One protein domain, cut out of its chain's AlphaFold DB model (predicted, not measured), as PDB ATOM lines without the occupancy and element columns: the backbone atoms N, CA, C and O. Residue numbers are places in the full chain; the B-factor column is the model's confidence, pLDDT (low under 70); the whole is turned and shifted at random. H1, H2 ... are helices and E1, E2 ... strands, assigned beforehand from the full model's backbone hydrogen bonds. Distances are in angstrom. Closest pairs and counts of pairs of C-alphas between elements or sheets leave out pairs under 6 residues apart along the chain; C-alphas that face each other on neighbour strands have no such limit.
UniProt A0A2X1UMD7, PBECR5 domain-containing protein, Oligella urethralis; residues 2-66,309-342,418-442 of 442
ATOM      1  N   VAL A   2       4.298  -2.366 -45.940       92.56
ATOM      2  CA  VAL A   2       4.738  -3.537 -46.714       92.56
ATOM      3  C   VAL A   2       5.870  -3.084 -47.621       92.56
ATOM      4  O   VAL A   2       5.662  -2.164 -48.413       92.56
ATOM      5  N   THR A   3       7.043  -3.696 -47.504       93.50
ATOM      6  CA  THR A   3       8.223  -3.303 -48.286       93.50
ATOM      7  C   THR A   3       8.943  -4.491 -48.908       93.50
ATOM      8  O   THR A   3       8.854  -5.611 -48.417       93.50
ATOM      9  N   HIS A   4       9.669  -4.234 -49.992       93.31
ATOM     10  CA  HIS A   4      10.653  -5.141 -50.577       93.31
ATOM     11  C   HIS A   4      11.913  -4.338 -50.875       93.31
ATOM     12  O   HIS A   4      11.873  -3.423 -51.697       93.31
ATOM     13  N   ASN A   5      13.008  -4.668 -50.198       94.12
ATOM     14  CA  ASN A   5      14.292  -4.025 -50.438       94.12
ATOM     15  C   ASN A   5      15.103  -4.852 -51.438       94.12
ATOM     16  O   ASN A   5      15.128  -6.081 -51.351       94.12
ATOM     17  N   LEU A   6      15.751  -4.174 -52.380       94.00
ATOM     18  CA  LEU A   6      16.601  -4.772 -53.405       94.00
ATOM     19  C   LEU A   6      17.672  -3.780 -53.868       94.00
ATOM     20  O   LEU A   6      17.564  -2.577 -53.643       94.00
ATOM     21  N   THR A   7      18.715  -4.294 -54.510       94.88
ATOM     22  CA  THR A   7      19.748  -3.472 -55.149       94.88
ATOM     23  C   THR A   7      19.313  -3.038 -56.548       94.88
ATOM     24  O   THR A   7      18.451  -3.676 -57.161       94.88
ATOM     25  N   GLU A   8      19.959  -2.018 -57.107       93.12
ATOM     26  CA  GLU A   8      19.788  -1.593 -58.500       93.12
ATOM     27  C   GLU A   8      19.962  -2.769 -59.471       93.12
ATOM     28  O   GLU A   8      19.117  -3.011 -60.336       93.12
ATOM     29  N   ARG A   9      21.004  -3.586 -59.268       90.94
ATOM     30  CA  ARG A   9      21.248  -4.793 -60.071       90.94
ATOM     31  C   ARG A   9      20.067  -5.763 -60.026       90.94
ATOM     32  O   ARG A   9      19.692  -6.320 -61.056       90.94
ATOM     33  N   ASN A  10      19.481  -5.977 -58.849       92.50
ATOM     34  CA  ASN A  10      18.338  -6.875 -58.697       92.50
ATOM     35  C   ASN A  10      17.059  -6.281 -59.304       92.50
ATOM     36  O   ASN A  10      16.233  -7.036 -59.813       92.50
ATOM     37  N   LEU A  11      16.905  -4.953 -59.302       91.62
ATOM     38  CA  LEU A  11      15.795  -4.278 -59.973       91.62
ATOM     39  C   LEU A  11      15.887  -4.429 -61.498       91.62
ATOM     40  O   LEU A  11      14.897  -4.785 -62.136       91.62
ATOM     41  N   LEU A  12      17.075  -4.225 -62.077       90.62
ATOM     42  CA  LEU A  12      17.321  -4.451 -63.506       90.62
ATOM     43  C   LEU A  12      17.079  -5.915 -63.889       90.62
ATOM     44  O   LEU A  12      16.448  -6.198 -64.907       90.62
ATOM     45  N   HIS A  13      17.518  -6.849 -63.042       90.88
ATOM     46  CA  HIS A  13      17.254  -8.274 -63.234       90.88
ATOM     47  C   HIS A  13      15.755  -8.597 -63.207       90.88
ATOM     48  O   HIS A  13      15.258  -9.288 -64.090       90.88
ATOM     49  N   ALA A  14      15.011  -8.059 -62.239       91.81
ATOM     50  CA  ALA A  14      13.560  -8.220 -62.187       91.81
ATOM     51  C   ALA A  14      12.867  -7.618 -63.419       91.81
ATOM     52  O   ALA A  14      11.917  -8.203 -63.928       91.81
ATOM     53  N   SER A  15      13.365  -6.491 -63.943       89.81
ATOM     54  CA  SER A  15      12.867  -5.916 -65.196       89.81
ATOM     55  C   SER A  15      13.141  -6.821 -66.399       89.81
ATOM     56  O   SER A  15      12.265  -6.959 -67.240       89.81
ATOM     57  N   LYS A  16      14.318  -7.459 -66.483       88.50
ATOM     58  CA  LYS A  16      14.638  -8.448 -67.532       88.50
ATOM     59  C   LYS A  16      13.702  -9.661 -67.479       88.50
ATOM     60  O   LYS A  16      13.403 -10.255 -68.508       88.50
ATOM     61  N   MET A  17      13.271 -10.031 -66.276       89.56
ATOM     62  CA  MET A  17      12.381 -11.164 -66.021       89.56
ATOM     63  C   MET A  17      10.888 -10.800 -66.086       89.56
ATOM     64  O   MET A  17      10.062 -11.650 -65.761       89.56
ATOM     65  N   ASP A  18      10.534  -9.560 -66.452       89.44
ATOM     66  CA  ASP A  18       9.160  -9.024 -66.448       89.44
ATOM     67  C   ASP A  18       8.433  -9.125 -65.088       89.44
ATOM     68  O   ASP A  18       7.203  -9.147 -64.994       89.44
ATOM     69  N   GLY A  19       9.191  -9.138 -63.991       91.06
ATOM     70  CA  GLY A  19       8.648  -9.132 -62.641       91.06
ATOM     71  C   GLY A  19       9.556  -9.772 -61.601       91.06
ATOM     72  O   GLY A  19      10.636 -10.289 -61.879       91.06
ATOM     73  N   ILE A  20       9.084  -9.737 -60.357       92.06
ATOM     74  CA  ILE A  20       9.770 -10.328 -59.209       92.06
ATOM     75  C   ILE A  20       9.087 -11.661 -58.881       92.06
ATOM     76  O   ILE A  20       7.956 -11.651 -58.378       92.06
ATOM     77  N   PRO A  21       9.725 -12.816 -59.145       92.12
ATOM     78  CA  PRO A  21       9.133 -14.105 -58.826       92.12
ATOM     79  C   PRO A  21       9.092 -14.309 -57.312       92.12
ATOM     80  O   PRO A  21      10.129 -14.296 -56.656       92.12
ATOM     81  N   MET A  22       7.893 -14.542 -56.772       90.69
ATOM     82  CA  MET A  22       7.683 -14.894 -55.365       90.69
ATOM     83  C   MET A  22       8.368 -13.919 -54.391       90.69
ATOM     84  O   MET A  22       9.113 -14.326 -53.500       90.69
ATOM     85  N   ALA A  23       8.137 -12.618 -54.587       90.31
ATOM     86  CA  ALA A  23       8.842 -11.575 -53.851       90.31
ATOM     87  C   ALA A  23       8.763 -11.759 -52.322       90.31
ATOM     88  O   ALA A  23       7.695 -12.040 -51.764       90.31
ATOM     89  N   SER A  24       9.903 -11.551 -51.660       92.38
ATOM     90  CA  SER A  24      10.024 -11.481 -50.202       92.38
ATOM     91  C   SER A  24       9.563 -10.114 -49.712       92.38
ATOM     92  O   SER A  24      10.187  -9.105 -50.026       92.38
ATOM     93  N   LEU A  25       8.483 -10.061 -48.954       94.12
ATOM     94  CA  LEU A  25       7.902  -8.830 -48.439       94.12
ATOM     95  C   LEU A  25       8.151  -8.743 -46.938       94.12
ATOM     96  O   LEU A  25       8.016  -9.733 -46.229       94.12
ATOM     97  N   ALA A  26       8.452  -7.557 -46.438       95.62
ATOM     98  CA  ALA A  26       8.538  -7.293 -45.013       95.62
ATOM     99  C   ALA A  26       7.310  -6.502 -44.565       95.62
ATOM    100  O   ALA A  26       6.966  -5.480 -45.166       95.62
ATOM    101  N   VAL A  27       6.654  -6.962 -43.499       96.44
ATOM    102  CA  VAL A  27       5.645  -6.176 -42.787       96.44
ATOM    103  C   VAL A  27       6.280  -5.584 -41.537       96.44
ATOM    104  O   VAL A  27       6.665  -6.309 -40.624       96.44
ATOM    105  N   THR A  28       6.369  -4.257 -41.507       94.75
ATOM    106  CA  THR A  28       7.032  -3.483 -40.445       94.75
ATOM    107  C   THR A  28       6.165  -2.328 -39.944       94.75
ATOM    108  O   THR A  28       5.069  -2.066 -40.464       94.75
ATOM    109  N   THR A  29       6.633  -1.600 -38.930       91.88
ATOM    110  CA  THR A  29       6.046  -0.318 -38.509       91.88
ATOM    111  C   THR A  29       6.683   0.851 -39.273       91.88
ATOM    112  O   THR A  29       7.619   0.659 -40.047       91.88
ATOM    113  N   LYS A  30       6.139   2.069 -39.137       89.19
ATOM    114  CA  LYS A  30       6.757   3.253 -39.769       89.19
ATOM    115  C   LYS A  30       8.013   3.684 -39.016       89.19
ATOM    116  O   LYS A  30       8.913   4.260 -39.608       89.19
ATOM    117  N   GLU A  31       8.032   3.405 -37.720       89.38
ATOM    118  CA  GLU A  31       9.071   3.768 -36.770       89.38
ATOM    119  C   GLU A  31      10.298   2.855 -36.910       89.38
ATOM    120  O   GLU A  31      11.418   3.323 -36.758       89.38
ATOM    121  N   ASN A  32      10.083   1.584 -37.277       88.25
ATOM    122  CA  ASN A  32      11.129   0.581 -37.482       88.25
ATOM    123  C   ASN A  32      11.070   0.021 -38.920       88.25
ATOM    124  O   ASN A  32      10.628  -1.115 -39.121       88.25
ATOM    125  N   PRO A  33      11.433   0.802 -39.955       87.69
ATOM    126  CA  PRO A  33      11.499   0.293 -41.321       87.69
ATOM    127  C   PRO A  33      12.668  -0.689 -41.488       87.69
ATOM    128  O   PRO A  33      13.719  -0.533 -40.872       87.69
ATOM    129  N   LEU A  34      12.509  -1.675 -42.374       88.12
ATOM    130  CA  LEU A  34      13.598  -2.585 -42.732       88.12
ATOM    131  C   LEU A  34      14.624  -1.843 -43.603       88.12
ATOM    132  O   LEU A  34      14.254  -1.296 -44.641       88.12
ATOM    133  N   SER A  35      15.896  -1.850 -43.207       86.19
ATOM    134  CA  SER A  35      16.999  -1.163 -43.909       86.19
ATOM    135  C   SER A  35      17.979  -2.104 -44.622       86.19
ATOM    136  O   SER A  35      18.827  -1.654 -45.386       86.19
ATOM    137  N   SER A  36      17.863  -3.413 -44.400       89.06
ATOM    138  CA  SER A  36      18.711  -4.439 -45.018       89.06
ATOM    139  C   SER A  36      18.269  -4.788 -46.451       89.06
ATOM    140  O   SER A  36      17.190  -4.398 -46.889       89.06
ATOM    141  N   PHE A  37      19.074  -5.595 -47.153       90.44
ATOM    142  CA  PHE A  37      18.777  -6.242 -48.452       90.44
ATOM    143  C   PHE A  37      18.821  -5.370 -49.718       90.44
ATOM    144  O   PHE A  37      18.646  -5.894 -50.818       90.44
ATOM    145  N   GLY A  38      19.140  -4.083 -49.594       93.25
ATOM    146  CA  GLY A  38      19.439  -3.215 -50.731       93.25
ATOM    147  C   GLY A  38      19.063  -1.762 -50.482       93.25
ATOM    148  O   GLY A  38      18.352  -1.442 -49.532       93.25
ATOM    149  N   GLU A  39      19.567  -0.889 -51.342       94.44
ATOM    150  CA  GLU A  39      19.407   0.561 -51.279       94.44
ATOM    151  C   GLU A  39      18.076   1.066 -51.858       94.44
ATOM    152  O   GLU A  39      17.682   2.203 -51.597       94.44
ATOM    153  N   ILE A  40      17.361   0.233 -52.622       93.69
ATOM    154  CA  ILE A  40      16.048   0.558 -53.182       93.69
ATOM    155  C   ILE A  40      14.970  -0.130 -52.345       93.69
ATOM    156  O   ILE A  40      14.988  -1.347 -52.173       93.69
ATOM    157  N   THR A  41      13.980   0.636 -51.887       92.50
ATOM    158  CA  THR A  41      12.792   0.118 -51.196       92.50
ATOM    159  C   THR A  41      11.565   0.260 -52.088       92.50
ATOM    160  O   THR A  41      11.106   1.368 -52.367       92.50
ATOM    161  N   LEU A  42      10.982  -0.867 -52.492       91.50
ATOM    162  CA  LEU A  42       9.667  -0.901 -53.126       91.50
ATOM    163  C   LEU A  42       8.583  -0.956 -52.050       91.50
ATOM    164  O   LEU A  42       8.663  -1.758 -51.119       91.50
ATOM    165  N   ILE A  43       7.549  -0.130 -52.191       90.12
ATOM    166  CA  ILE A  43       6.408  -0.098 -51.271       90.12
ATOM    167  C   ILE A  43       5.263  -0.904 -51.886       90.12
ATOM    168  O   ILE A  43       4.814  -0.619 -52.995       90.12
ATOM    169  N   GLY A  44       4.805  -1.927 -51.164       85.31
ATOM    170  CA  GLY A  44       3.735  -2.824 -51.596       85.31
ATOM    171  C   GLY A  44       2.354  -2.415 -51.082       85.31
ATOM    172  O   GLY A  44       2.217  -1.776 -50.037       85.31
ATOM    173  N   ASN A  45       1.315  -2.849 -51.795       86.88
ATOM    174  CA  ASN A  45      -0.072  -2.724 -51.351       86.88
ATOM    175  C   ASN A  45      -0.437  -3.817 -50.338       86.88
ATOM    176  O   ASN A  45       0.176  -4.886 -50.300       86.88
ATOM    177  N   ARG A  46      -1.491  -3.569 -49.548       86.44
ATOM    178  CA  ARG A  46      -2.036  -4.540 -48.581       86.44
ATOM    179  C   ARG A  46      -2.360  -5.888 -49.231       86.44
ATOM    180  O   ARG A  46      -2.089  -6.921 -48.634       86.44
ATOM    181  N   ASP A  47      -2.857  -5.885 -50.463       87.44
ATOM    182  CA  ASP A  47      -3.240  -7.104 -51.183       87.44
ATOM    183  C   ASP A  47      -2.062  -8.059 -51.438       87.44
ATOM    184  O   ASP A  47      -2.273  -9.238 -51.714       87.44
ATOM    185  N   HIS A  48      -0.810  -7.592 -51.346       88.38
ATOM    186  CA  HIS A  48       0.374  -8.443 -51.503       88.38
ATOM    187  C   HIS A  48       0.686  -9.289 -50.259       88.38
ATOM    188  O   HIS A  48       1.465 -10.234 -50.350       88.38
ATOM    189  N   ILE A  49       0.082  -8.966 -49.111       91.88
ATOM    190  CA  ILE A  49       0.270  -9.671 -47.835       91.88
ATOM    191  C   ILE A  49      -1.045 -10.214 -47.265       91.88
ATOM    192  O   ILE A  49      -1.078 -10.606 -46.106       91.88
ATOM    193  N   ASP A  50      -2.138 -10.193 -48.031       93.19
ATOM    194  CA  ASP A  50      -3.434 -10.676 -47.563       93.19
ATOM    195  C   ASP A  50      -3.559 -12.196 -47.793       93.19
ATOM    196  O   ASP A  50      -3.626 -12.631 -48.954       93.19
ATOM    197  N   PRO A  51      -3.591 -13.028 -46.730       94.69
ATOM    198  CA  PRO A  51      -3.750 -14.472 -46.887       94.69
ATOM    199  C   PRO A  51      -5.151 -14.874 -47.368       94.69
ATOM    200  O   PRO A  51      -5.313 -15.920 -48.004       94.69
ATOM    201  N   GLU A  52      -6.163 -14.042 -47.118       94.62
ATOM    202  CA  GLU A  52      -7.543 -14.266 -47.558       94.62
ATOM    203  C   GLU A  52      -7.819 -13.626 -48.922       94.62
ATOM    204  O   GLU A  52      -8.697 -14.102 -49.651       94.62
ATOM    205  N   GLY A  53      -7.024 -12.626 -49.305       88.88
ATOM    206  CA  GLY A  53      -7.101 -11.923 -50.583       88.88
ATOM    207  C   GLY A  53      -6.842 -12.796 -51.819       88.88
ATOM    208  O   GLY A  53      -6.501 -13.980 -51.744       88.88
ATOM    209  N   SER A  54      -6.987 -12.198 -53.003       84.38
ATOM    210  CA  SER A  54      -6.811 -12.872 -54.304       84.38
ATOM    211  C   SER A  54      -5.413 -13.477 -54.479       84.38
ATOM    212  O   SER A  54      -5.260 -14.579 -55.015       84.38
ATOM    213  N   ASN A  55      -4.400 -12.788 -53.951       81.25
ATOM    214  CA  ASN A  55      -3.016 -13.231 -53.984       81.25
ATOM    215  C   ASN A  55      -2.736 -14.394 -53.035       81.25
ATOM    216  O   ASN A  55      -1.703 -15.017 -53.212       81.25
ATOM    217  N   LYS A  56      -3.613 -14.724 -52.071       89.00
ATOM    218  CA  LYS A  56      -3.399 -15.798 -51.076       89.00
ATOM    219  C   LYS A  56      -1.967 -15.796 -50.528       89.00
ATOM    220  O   LYS A  56      -1.274 -16.818 -50.569       89.00
ATOM    221  N   ALA A  57      -1.505 -14.620 -50.112       91.88
ATOM    222  CA  ALA A  57      -0.136 -14.431 -49.661       91.88
ATOM    223  C   ALA A  57       0.133 -15.279 -48.413       91.88
ATOM    224  O   ALA A  57      -0.752 -15.495 -47.586       91.88
ATOM    225  N   LYS A  58       1.364 -15.761 -48.257       95.38
ATOM    226  CA  LYS A  58       1.768 -16.437 -47.019       95.38
ATOM    227  C   LYS A  58       2.512 -15.437 -46.158       95.38
ATOM    228  O   LYS A  58       3.486 -14.871 -46.635       95.38
ATOM    229  N   VAL A  59       2.066 -15.211 -44.927       97.06
ATOM    230  CA  VAL A  59       2.727 -14.274 -44.009       97.06
ATOM    231  C   VAL A  59       3.078 -14.988 -42.716       97.06
ATOM    232  O   VAL A  59       2.248 -15.707 -42.163       97.06
ATOM    233  N   PHE A  60       4.304 -14.796 -42.254       98.06
ATOM    234  CA  PHE A  60       4.913 -15.501 -41.137       98.06
ATOM    235  C   PHE A  60       5.327 -14.522 -40.041       98.06
ATOM    236  O   PHE A  60       5.741 -13.400 -40.321       98.06
ATOM    237  N   GLY A  61       5.230 -14.953 -38.784       97.81
ATOM    238  CA  GLY A  61       5.524 -14.140 -37.601       97.81
ATOM    239  C   GLY A  61       6.994 -13.745 -37.425       97.81
ATOM    240  O   GLY A  61       7.313 -13.031 -36.479       97.81
ATOM    241  N   SER A  62       7.881 -14.204 -38.302       96.94
ATOM    242  CA  SER A  62       9.290 -13.821 -38.398       96.94
ATOM    243  C   SER A  62       9.848 -14.280 -39.744       96.94
ATOM    244  O   SER A  62       9.127 -14.901 -40.527       96.94
ATOM    245  N   ASP A  63      11.138 -14.026 -39.963       95.88
ATOM    246  CA  ASP A  63      11.920 -14.641 -41.037       95.88
ATOM    247  C   ASP A  63      11.777 -16.174 -41.012       95.88
ATOM    248  O   ASP A  63      11.773 -16.797 -39.938       95.88
ATOM    249  N   ILE A  64      11.625 -16.763 -42.192       96.00
ATOM    250  CA  ILE A  64      11.526 -18.196 -42.431       96.00
ATOM    251  C   ILE A  64      12.681 -18.746 -43.271       96.00
ATOM    252  O   ILE A  64      12.658 -19.935 -43.587       96.00
ATOM    253  N   TYR A  65      13.667 -17.927 -43.650       94.56
ATOM    254  CA  TYR A  65      14.787 -18.306 -44.520       94.56
ATOM    255  C   TYR A  65      14.298 -19.078 -45.745       94.56
ATOM    256  O   TYR A  65      14.658 -20.233 -45.996       94.56
ATOM    257  N   SER A  66      13.384 -18.451 -46.478       93.62
ATOM    258  CA  SER A  66      12.820 -19.027 -47.692       93.62
ATOM    259  C   SER A  66      13.872 -19.224 -48.786       93.62
ATOM    260  O   SER A  66      14.847 -18.475 -48.798       93.62
ATOM    261  N   GLY A 309      13.183 -22.631 -44.184       88.94
ATOM    262  CA  GLY A 309      14.558 -23.140 -44.196       88.94
ATOM    263  C   GLY A 309      15.097 -23.502 -45.587       88.94
ATOM    264  O   GLY A 309      16.131 -24.160 -45.699       88.94
ATOM    265  N   GLY A 310      14.424 -23.078 -46.657       88.69
ATOM    266  CA  GLY A 310      14.754 -23.424 -48.041       88.69
ATOM    267  C   GLY A 310      16.067 -22.850 -48.573       88.69
ATOM    268  O   GLY A 310      16.465 -23.185 -49.689       88.69
ATOM    269  N   GLU A 311      16.754 -21.995 -47.812       86.81
ATOM    270  CA  GLU A 311      18.103 -21.533 -48.163       86.81
ATOM    271  C   GLU A 311      19.165 -22.634 -48.037       86.81
ATOM    272  O   GLU A 311      20.206 -22.542 -48.686       86.81
ATOM    273  N   GLY A 312      18.909 -23.681 -47.241       82.81
ATOM    274  CA  GLY A 312      19.853 -24.787 -47.050       82.81
ATOM    275  C   GLY A 312      21.081 -24.431 -46.202       82.81
ATOM    276  O   GLY A 312      22.087 -25.134 -46.263       82.81
ATOM    277  N   PHE A 313      21.004 -23.356 -45.412       83.50
ATOM    278  CA  PHE A 313      22.029 -22.930 -44.457       83.50
ATOM    279  C   PHE A 313      21.470 -22.923 -43.029       83.50
ATOM    280  O   PHE A 313      20.286 -22.654 -42.819       83.50
ATOM    281  N   SER A 314      22.333 -23.186 -42.042       86.69
ATOM    282  CA  SER A 314      21.995 -23.007 -40.627       86.69
ATOM    283  C   SER A 314      22.382 -21.601 -40.163       86.69
ATOM    284  O   SER A 314      23.548 -21.213 -40.218       86.69
ATOM    285  N   TYR A 315      21.391 -20.858 -39.679       87.94
ATOM    286  CA  TYR A 315      21.487 -19.540 -39.053       87.94
ATOM    287  C   TYR A 315      21.401 -19.648 -37.523       87.94
ATOM    288  O   TYR A 315      20.947 -18.726 -36.842       87.94
ATOM    289  N   GLY A 316      21.792 -20.806 -36.979       91.62
ATOM    290  CA  GLY A 316      21.696 -21.113 -35.558       91.62
ATOM    291  C   GLY A 316      20.250 -21.048 -35.070       91.62
ATOM    292  O   GLY A 316      19.354 -21.656 -35.657       91.62
ATOM    293  N   LEU A 317      20.014 -20.265 -34.019       92.88
ATOM    294  CA  LEU A 317      18.691 -20.074 -33.431       92.88
ATOM    295  C   LEU A 317      17.639 -19.588 -34.440       92.88
ATOM    296  O   LEU A 317      16.475 -19.988 -34.368       92.88
ATOM    297  N   GLY A 318      18.051 -18.758 -35.404       94.75
ATOM    298  CA  GLY A 318      17.176 -18.290 -36.475       94.75
ATOM    299  C   GLY A 318      16.574 -19.452 -37.264       94.75
ATOM    300  O   GLY A 318      15.360 -19.485 -37.470       94.75
ATOM    301  N   SER A 319      17.386 -20.447 -37.636       94.50
ATOM    302  CA  SER A 319      16.913 -21.618 -38.382       94.50
ATOM    303  C   SER A 319      15.867 -22.409 -37.605       94.50
ATOM    304  O   SER A 319      14.825 -22.725 -38.168       94.50
ATOM    305  N   VAL A 320      16.061 -22.637 -36.305       95.69
ATOM    306  CA  VAL A 320      15.052 -23.313 -35.469       95.69
ATOM    307  C   VAL A 320      13.760 -22.494 -35.412       95.69
ATOM    308  O   VAL A 320      12.665 -23.012 -35.637       95.69
ATOM    309  N   ARG A 321      13.875 -21.185 -35.160       96.38
ATOM    310  CA  ARG A 321      12.725 -20.275 -35.092       96.38
ATOM    311  C   ARG A 321      11.914 -20.262 -36.390       96.38
ATOM    312  O   ARG A 321      10.684 -20.224 -36.343       96.38
ATOM    313  N   SER A 322      12.586 -20.341 -37.536       96.25
ATOM    314  CA  SER A 322      11.967 -20.377 -38.867       96.25
ATOM    315  C   SER A 322      10.969 -21.528 -39.043       96.25
ATOM    316  O   SER A 322      10.001 -21.412 -39.799       96.25
ATOM    317  N   LEU A 323      11.167 -22.628 -38.309       95.19
ATOM    318  CA  LEU A 323      10.323 -23.819 -38.356       95.19
ATOM    319  C   LEU A 323       9.046 -23.649 -37.530       95.19
ATOM    320  O   LEU A 323       7.988 -24.112 -37.951       95.19
ATOM    321  N   VAL A 324       9.133 -22.953 -36.392       96.44
ATOM    322  CA  VAL A 324       8.031 -22.831 -35.420       96.44
ATOM    323  C   VAL A 324       7.255 -21.520 -35.505       96.44
ATOM    324  O   VAL A 324       6.127 -21.456 -35.033       96.44
ATOM    325  N   THR A 325       7.813 -20.472 -36.118       97.31
ATOM    326  CA  THR A 325       7.135 -19.169 -36.215       97.31
ATOM    327  C   THR A 325       5.751 -19.302 -36.877       97.31
ATOM    328  O   THR A 325       5.624 -20.000 -37.895       97.31
ATOM    329  N   PRO A 326       4.689 -18.668 -36.345       96.69
ATOM    330  CA  PRO A 326       3.332 -18.891 -36.831       96.69
ATOM    331  C   PRO A 326       3.149 -18.364 -38.256       96.69
ATOM    332  O   PRO A 326       3.770 -17.381 -38.656       96.69
ATOM    333  N   GLN A 327       2.265 -19.007 -39.024       97.56
ATOM    334  CA  GLN A 327       1.771 -18.461 -40.287       97.56
ATOM    335  C   GLN A 327       0.398 -17.830 -40.048       97.56
ATOM    336  O   GLN A 327      -0.543 -18.529 -39.669       97.56
ATOM    337  N   PHE A 328       0.280 -16.535 -40.315       97.69
ATOM    338  CA  PHE A 328      -0.969 -15.801 -40.157       97.69
ATOM    339  C   PHE A 328      -1.967 -16.153 -41.266       97.69
ATOM    340  O   PHE A 328      -1.601 -16.397 -42.419       97.69
ATOM    341  N   ARG A 329      -3.251 -16.163 -40.907       97.06
ATOM    342  CA  ARG A 329      -4.374 -16.568 -41.760       97.06
ATOM    343  C   ARG A 329      -5.198 -15.398 -42.275       97.06
ATOM    344  O   ARG A 329      -5.991 -15.608 -43.182       97.06
ATOM    345  N   SER A 330      -5.017 -14.196 -41.731       96.56
ATOM    346  CA  SER A 330      -5.720 -12.986 -42.169       96.56
ATOM    347  C   SER A 330      -4.947 -11.711 -41.830       96.56
ATOM    348  O   SER A 330      -4.025 -11.712 -41.010       96.56
ATOM    349  N   ILE A 331      -5.354 -10.586 -42.422       95.62
ATOM    350  CA  ILE A 331      -4.797  -9.272 -42.064       95.62
ATOM    351  C   ILE A 331      -5.107  -8.913 -40.606       95.62
ATOM    352  O   ILE A 331      -4.272  -8.305 -39.939       95.62
ATOM    353  N   GLN A 332      -6.280  -9.284 -40.095       96.81
ATOM    354  CA  GLN A 332      -6.656  -9.037 -38.705       96.81
ATOM    355  C   GLN A 332      -5.703  -9.769 -37.755       96.81
ATOM    356  O   GLN A 332      -5.302  -9.208 -36.738       96.81
ATOM    357  N   GLU A 333      -5.288 -10.989 -38.104       97.25
ATOM    358  CA  GLU A 333      -4.300 -11.735 -37.327       97.25
ATOM    359  C   GLU A 333      -2.912 -11.082 -37.385       97.25
ATOM    360  O   GLU A 333      -2.275 -10.930 -36.343       97.25
ATOM    361  N   ILE A 334      -2.478 -10.614 -38.560       96.44
ATOM    362  CA  ILE A 334      -1.225  -9.851 -38.711       96.44
ATOM    363  C   ILE A 334      -1.251  -8.592 -37.829       96.44
ATOM    364  O   ILE A 334      -0.292  -8.297 -37.120       96.44
ATOM    365  N   GLN A 335      -2.364  -7.854 -37.842       95.38
ATOM    366  CA  GLN A 335      -2.537  -6.638 -37.043       95.38
ATOM    367  C   GLN A 335      -2.560  -6.923 -35.539       95.38
ATOM    368  O   GLN A 335      -1.975  -6.155 -34.777       95.38
ATOM    369  N   LYS A 336      -3.199  -8.022 -35.118       97.00
ATOM    370  CA  LYS A 336      -3.272  -8.437 -33.711       97.00
ATOM    371  C   LYS A 336      -1.891  -8.694 -33.106       97.00
ATOM    372  O   LYS A 336      -1.724  -8.460 -31.919       97.00
ATOM    373  N   HIS A 337      -0.933  -9.140 -33.914       96.62
ATOM    374  CA  HIS A 337       0.426  -9.454 -33.469       96.62
ATOM    375  C   HIS A 337       1.418  -8.296 -33.643       96.62
ATOM    376  O   HIS A 337       2.610  -8.484 -33.425       96.62
ATOM    377  N   LYS A 338       0.971  -7.100 -34.054       94.56
ATOM    378  CA  LYS A 338       1.851  -5.949 -34.332       94.56
ATOM    379  C   LYS A 338       2.766  -5.582 -33.153       94.56
ATOM    380  O   LYS A 338       3.844  -5.046 -33.379       94.56
ATOM    381  N   ASP A 339       2.350  -5.861 -31.924       95.06
ATOM    382  CA  ASP A 339       3.125  -5.672 -30.693       95.06
ATOM    383  C   ASP A 339       4.427  -6.489 -30.647       95.06
ATOM    384  O   ASP A 339       5.367  -6.104 -29.959       95.06
ATOM    385  N   ARG A 340       4.529  -7.567 -31.435       96.06
ATOM    386  CA  ARG A 340       5.768  -8.339 -31.606       96.06
ATOM    387  C   ARG A 340       6.817  -7.638 -32.469       96.06
ATOM    388  O   ARG A 340       7.945  -8.122 -32.519       96.06
ATOM    389  N   LEU A 341       6.462  -6.566 -33.180       96.81
ATOM    390  CA  LEU A 341       7.395  -5.816 -34.021       96.81
ATOM    391  C   LEU A 341       8.218  -4.852 -33.163       96.81
ATOM    392  O   LEU A 341       7.685  -3.881 -32.629       96.81
ATOM    393  N   VAL A 342       9.520  -5.105 -33.066       96.00
ATOM    394  CA  VAL A 342      10.458  -4.358 -32.214       96.00
ATOM    395  C   VAL A 342      11.583  -3.722 -33.035       96.00
ATOM    396  O   VAL A 342      11.712  -3.981 -34.231       96.00
ATOM    397  N   TYR A 418      10.602  -7.747 -38.247       96.88
ATOM    398  CA  TYR A 418       9.606  -7.777 -39.313       96.88
ATOM    399  C   TYR A 418       8.864  -9.119 -39.378       96.88
ATOM    400  O   TYR A 418       9.389 -10.157 -38.961       96.88
ATOM    401  N   PHE A 419       7.651  -9.100 -39.932       97.81
ATOM    402  CA  PHE A 419       6.963 -10.311 -40.389       97.81
ATOM    403  C   PHE A 419       7.278 -10.565 -41.854       97.81
ATOM    404  O   PHE A 419       7.227  -9.638 -42.667       97.81
ATOM    405  N   GLU A 420       7.566 -11.815 -42.201       97.06
ATOM    406  CA  GLU A 420       7.904 -12.176 -43.568       97.06
ATOM    407  C   GLU A 420       6.648 -12.529 -44.364       97.06
ATOM    408  O   GLU A 420       5.938 -13.483 -44.062       97.06
ATOM    409  N   GLY A 421       6.375 -11.763 -45.411       95.06
ATOM    410  CA  GLY A 421       5.383 -12.062 -46.429       95.06
ATOM    411  C   GLY A 421       6.021 -12.705 -47.656       95.06
ATOM    412  O   GLY A 421       7.083 -12.297 -48.115       95.06
ATOM    413  N   LYS A 422       5.332 -13.677 -48.242       93.38
ATOM    414  CA  LYS A 422       5.652 -14.278 -49.532       93.38
ATOM    415  C   LYS A 422       4.495 -14.101 -50.481       93.38
ATOM    416  O   LYS A 422       3.392 -14.608 -50.239       93.38
ATOM    417  N   ALA A 423       4.773 -13.416 -51.586       86.25
ATOM    418  CA  ALA A 423       3.855 -13.379 -52.708       86.25
ATOM    419  C   ALA A 423       3.579 -14.809 -53.198       86.25
ATOM    420  O   ALA A 423       4.445 -15.681 -53.147       86.25
ATOM    421  N   LYS A 424       2.365 -15.071 -53.683       84.38
ATOM    422  CA  LYS A 424       2.016 -16.385 -54.244       84.38
ATOM    423  C   LYS A 424       2.690 -16.647 -55.581       84.38
ATOM    424  O   LYS A 424       2.917 -17.806 -55.919       84.38
ATOM    425  N   ASP A 425       2.946 -15.601 -56.353       85.12
ATOM    426  CA  ASP A 425       3.472 -15.706 -57.705       85.12
ATOM    427  C   ASP A 425       4.339 -14.485 -58.047       85.12
ATOM    428  O   ASP A 425       4.988 -13.918 -57.166       85.12
ATOM    429  N   ILE A 426       4.378 -14.106 -59.318       88.25
ATOM    430  CA  ILE A 426       5.109 -12.958 -59.843       88.25
ATOM    431  C   ILE A 426       4.439 -11.648 -59.422       88.25
ATOM    432  O   ILE A 426       3.239 -11.458 -59.621       88.25
ATOM    433  N   ILE A 427       5.231 -10.712 -58.900       86.25
ATOM    434  CA  ILE A 427       4.831  -9.307 -58.787       86.25
ATOM    435  C   ILE A 427       5.335  -8.570 -60.029       86.25
ATOM    436  O   ILE A 427       6.544  -8.441 -60.223       86.25
ATOM    437  N   SER A 428       4.419  -8.079 -60.862       81.06
ATOM    438  CA  SER A 428       4.761  -7.270 -62.035       81.06
ATOM    439  C   SER A 428       5.325  -5.912 -61.617       81.06
ATOM    440  O   SER A 428       4.732  -5.224 -60.780       81.06
ATOM    441  N   LEU A 429       6.412  -5.481 -62.251       73.38
ATOM    442  CA  LEU A 429       6.873  -4.099 -62.167       73.38
ATOM    443  C   LEU A 429       6.098  -3.275 -63.198       73.38
ATOM    444  O   LEU A 429       6.131  -3.576 -64.388       73.38
ATOM    445  N   SER A 430       5.362  -2.249 -62.765       62.91
ATOM    446  CA  SER A 430       4.712  -1.350 -63.725       62.91
ATOM    447  C   SER A 430       5.747  -0.407 -64.350       62.91
ATOM    448  O   SER A 430       6.655   0.061 -63.660       62.91
ATOM    449  N   LEU A 431       5.584  -0.066 -65.634       48.88
ATOM    450  CA  LEU A 431       6.421   0.928 -66.326       48.88
ATOM    451  C   LEU A 431       6.478   2.268 -65.567       48.88
ATOM    452  O   LEU A 431       7.536   2.882 -65.481       48.88
ATOM    453  N   ALA A 432       5.378   2.691 -64.934       46.50
ATOM    454  CA  ALA A 432       5.337   3.912 -64.123       46.50
ATOM    455  C   ALA A 432       6.253   3.847 -62.882       46.50
ATOM    456  O   ALA A 432       6.830   4.857 -62.484       46.50
ATOM    457  N   THR A 433       6.430   2.659 -62.294       51.28
ATOM    458  CA  THR A 433       7.339   2.427 -61.159       51.28
ATOM    459  C   THR A 433       8.807   2.548 -61.580       51.28
ATOM    460  O   THR A 433       9.615   3.079 -60.824       51.28
ATOM    461  N   LEU A 434       9.145   2.118 -62.800       49.72
ATOM    462  CA  LEU A 434      10.502   2.191 -63.356       49.72
ATOM    463  C   LEU A 434      10.900   3.634 -63.722       49.72
ATOM    464  O   LEU A 434      11.995   4.075 -63.377       49.72
ATOM    465  N   TRP A 435       9.994   4.406 -64.333       40.28
ATOM    466  CA  TRP A 435      10.247   5.814 -64.681       40.28
ATOM    467  C   TRP A 435      10.419   6.725 -63.454       40.28
ATOM    468  O   TRP A 435      11.254   7.628 -63.473       40.28
ATOM    469  N   ALA A 436       9.679   6.478 -62.366       48.94
ATOM    470  CA  ALA A 436       9.791   7.264 -61.133       48.94
ATOM    471  C   ALA A 436      11.132   7.063 -60.394       48.94
ATOM    472  O   ALA A 436      11.567   7.954 -59.663       48.94
ATOM    473  N   LEU A 437      11.784   5.909 -60.582       48.38
ATOM    474  CA  LEU A 437      13.090   5.598 -59.995       48.38
ATOM    475  C   LEU A 437      14.242   6.158 -60.842       48.38
ATOM    476  O   LEU A 437      15.166   6.745 -60.285       48.38
ATOM    477  N   LEU A 438      14.147   6.071 -62.175       42.06
ATOM    478  CA  LEU A 438      15.150   6.618 -63.102       42.06
ATOM    479  C   LEU A 438      15.315   8.144 -62.983       42.06
ATOM    480  O   LEU A 438      16.432   8.641 -63.069       42.06
ATOM    481  N   PHE A 439      14.243   8.892 -62.703       39.97
ATOM    482  CA  PHE A 439      14.310  10.353 -62.533       39.97
ATOM    483  C   PHE A 439      14.839  10.832 -61.172       39.97
ATOM    484  O   PHE A 439      15.015  12.030 -60.988       39.97
ATOM    485  N   ARG A 440      15.077   9.934 -60.206       40.94
ATOM    486  CA  ARG A 440      15.765  10.284 -58.950       40.94
ATOM    487  C   ARG A 440      17.271  10.006 -58.989       40.94
ATOM    488  O   ARG A 440      17.959  10.385 -58.047       40.94
ATOM    489  N   ALA A 441      17.755   9.341 -60.039       36.69
ATOM    490  CA  ALA A 441      19.161   8.985 -60.238       36.69
ATOM    491  C   ALA A 441      19.887   9.877 -61.273       36.69
ATOM    492  O   ALA A 441      21.065   9.654 -61.546       36.69
ATOM    493  N   ILE A 442      19.197  10.883 -61.822       35.03
ATOM    494  CA  ILE A 442      19.730  11.984 -62.647       35.03
ATOM    495  C   ILE A 442      19.462  13.277 -61.880       35.03
ATOM    496  O   ILE A 442      20.363  14.144 -61.854       35.03
TER     497      ILE A 442
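What this domain is: This is residues 2 to 66, 309 to 342 and 418 to 442 of the 442 residues of the protein "PBECR5 domain-containing protein" of Oligella urethralis (UniProt A0A2X1UMD7). A strongly twisted five-stranded sheet runs through the middle, with short helices at its two ends: H1 and H4 beyond one, H2 and H3 beyond the other. The printed part has 124 residues, in chain order E1 H1 E2 E3 E4 H2 H3 E5 H4; the sheet, E3 E1 E2 E5 E4, is antiparallel. The class is mixed, with under half of the residues in named elements. The whole is compact, with a radius of gyration of the C-alphas of 15.0 A and spans of 44 by 32 by 29 A.

How they stand to each other: Start at E2, residues 24 to 27, an inner strand. On one side is E1, residues 2 to 6, with N 3 and O 26 2.9 A apart; on the other is E5, residues 419 to 422, with N 421 and O 25 2.7 A apart. The edge strands are E3, residues 40 to 43, with N 42 and O 4 2.8 A apart, and E4, residues 58 to 60, with N 422 and O 58 2.7 A apart. The sheet is only just strongly twisted, up to 4.4 A off its best plane. H1, residues 8 to 16, only grazes the sheet and is near H4, residues 431 to 438. H3, residues 331 to 336, only just is on the sheet and only grazes it, with 5 pairs of C-alphas within 10 A. H2, residues 317 to 324, is not on it and is apart from H3. Every O i to N i+4 pair is within hydrogen-bond range in H1 and H3, but 2 of 4 in H2 and 3 of 4 in H4.

Where its parts are: Find C-alpha 2 at (4.738, -3.537, -46.714), where E1 begins; it runs 13.7 A. H1 spans 12.5 A, H2 11.2 A and H4 10.9 A, ending at C-alpha 438, (15.150, 6.618, -63.102).

The domain as a whole: Look for the cuts after residues 66 and 342: gaps of 5.7 A and 7.9 A between C-alphas. The links E2 to E3 and E3 to E4 are long. Residues 430 to 442 have pLDDT under 70.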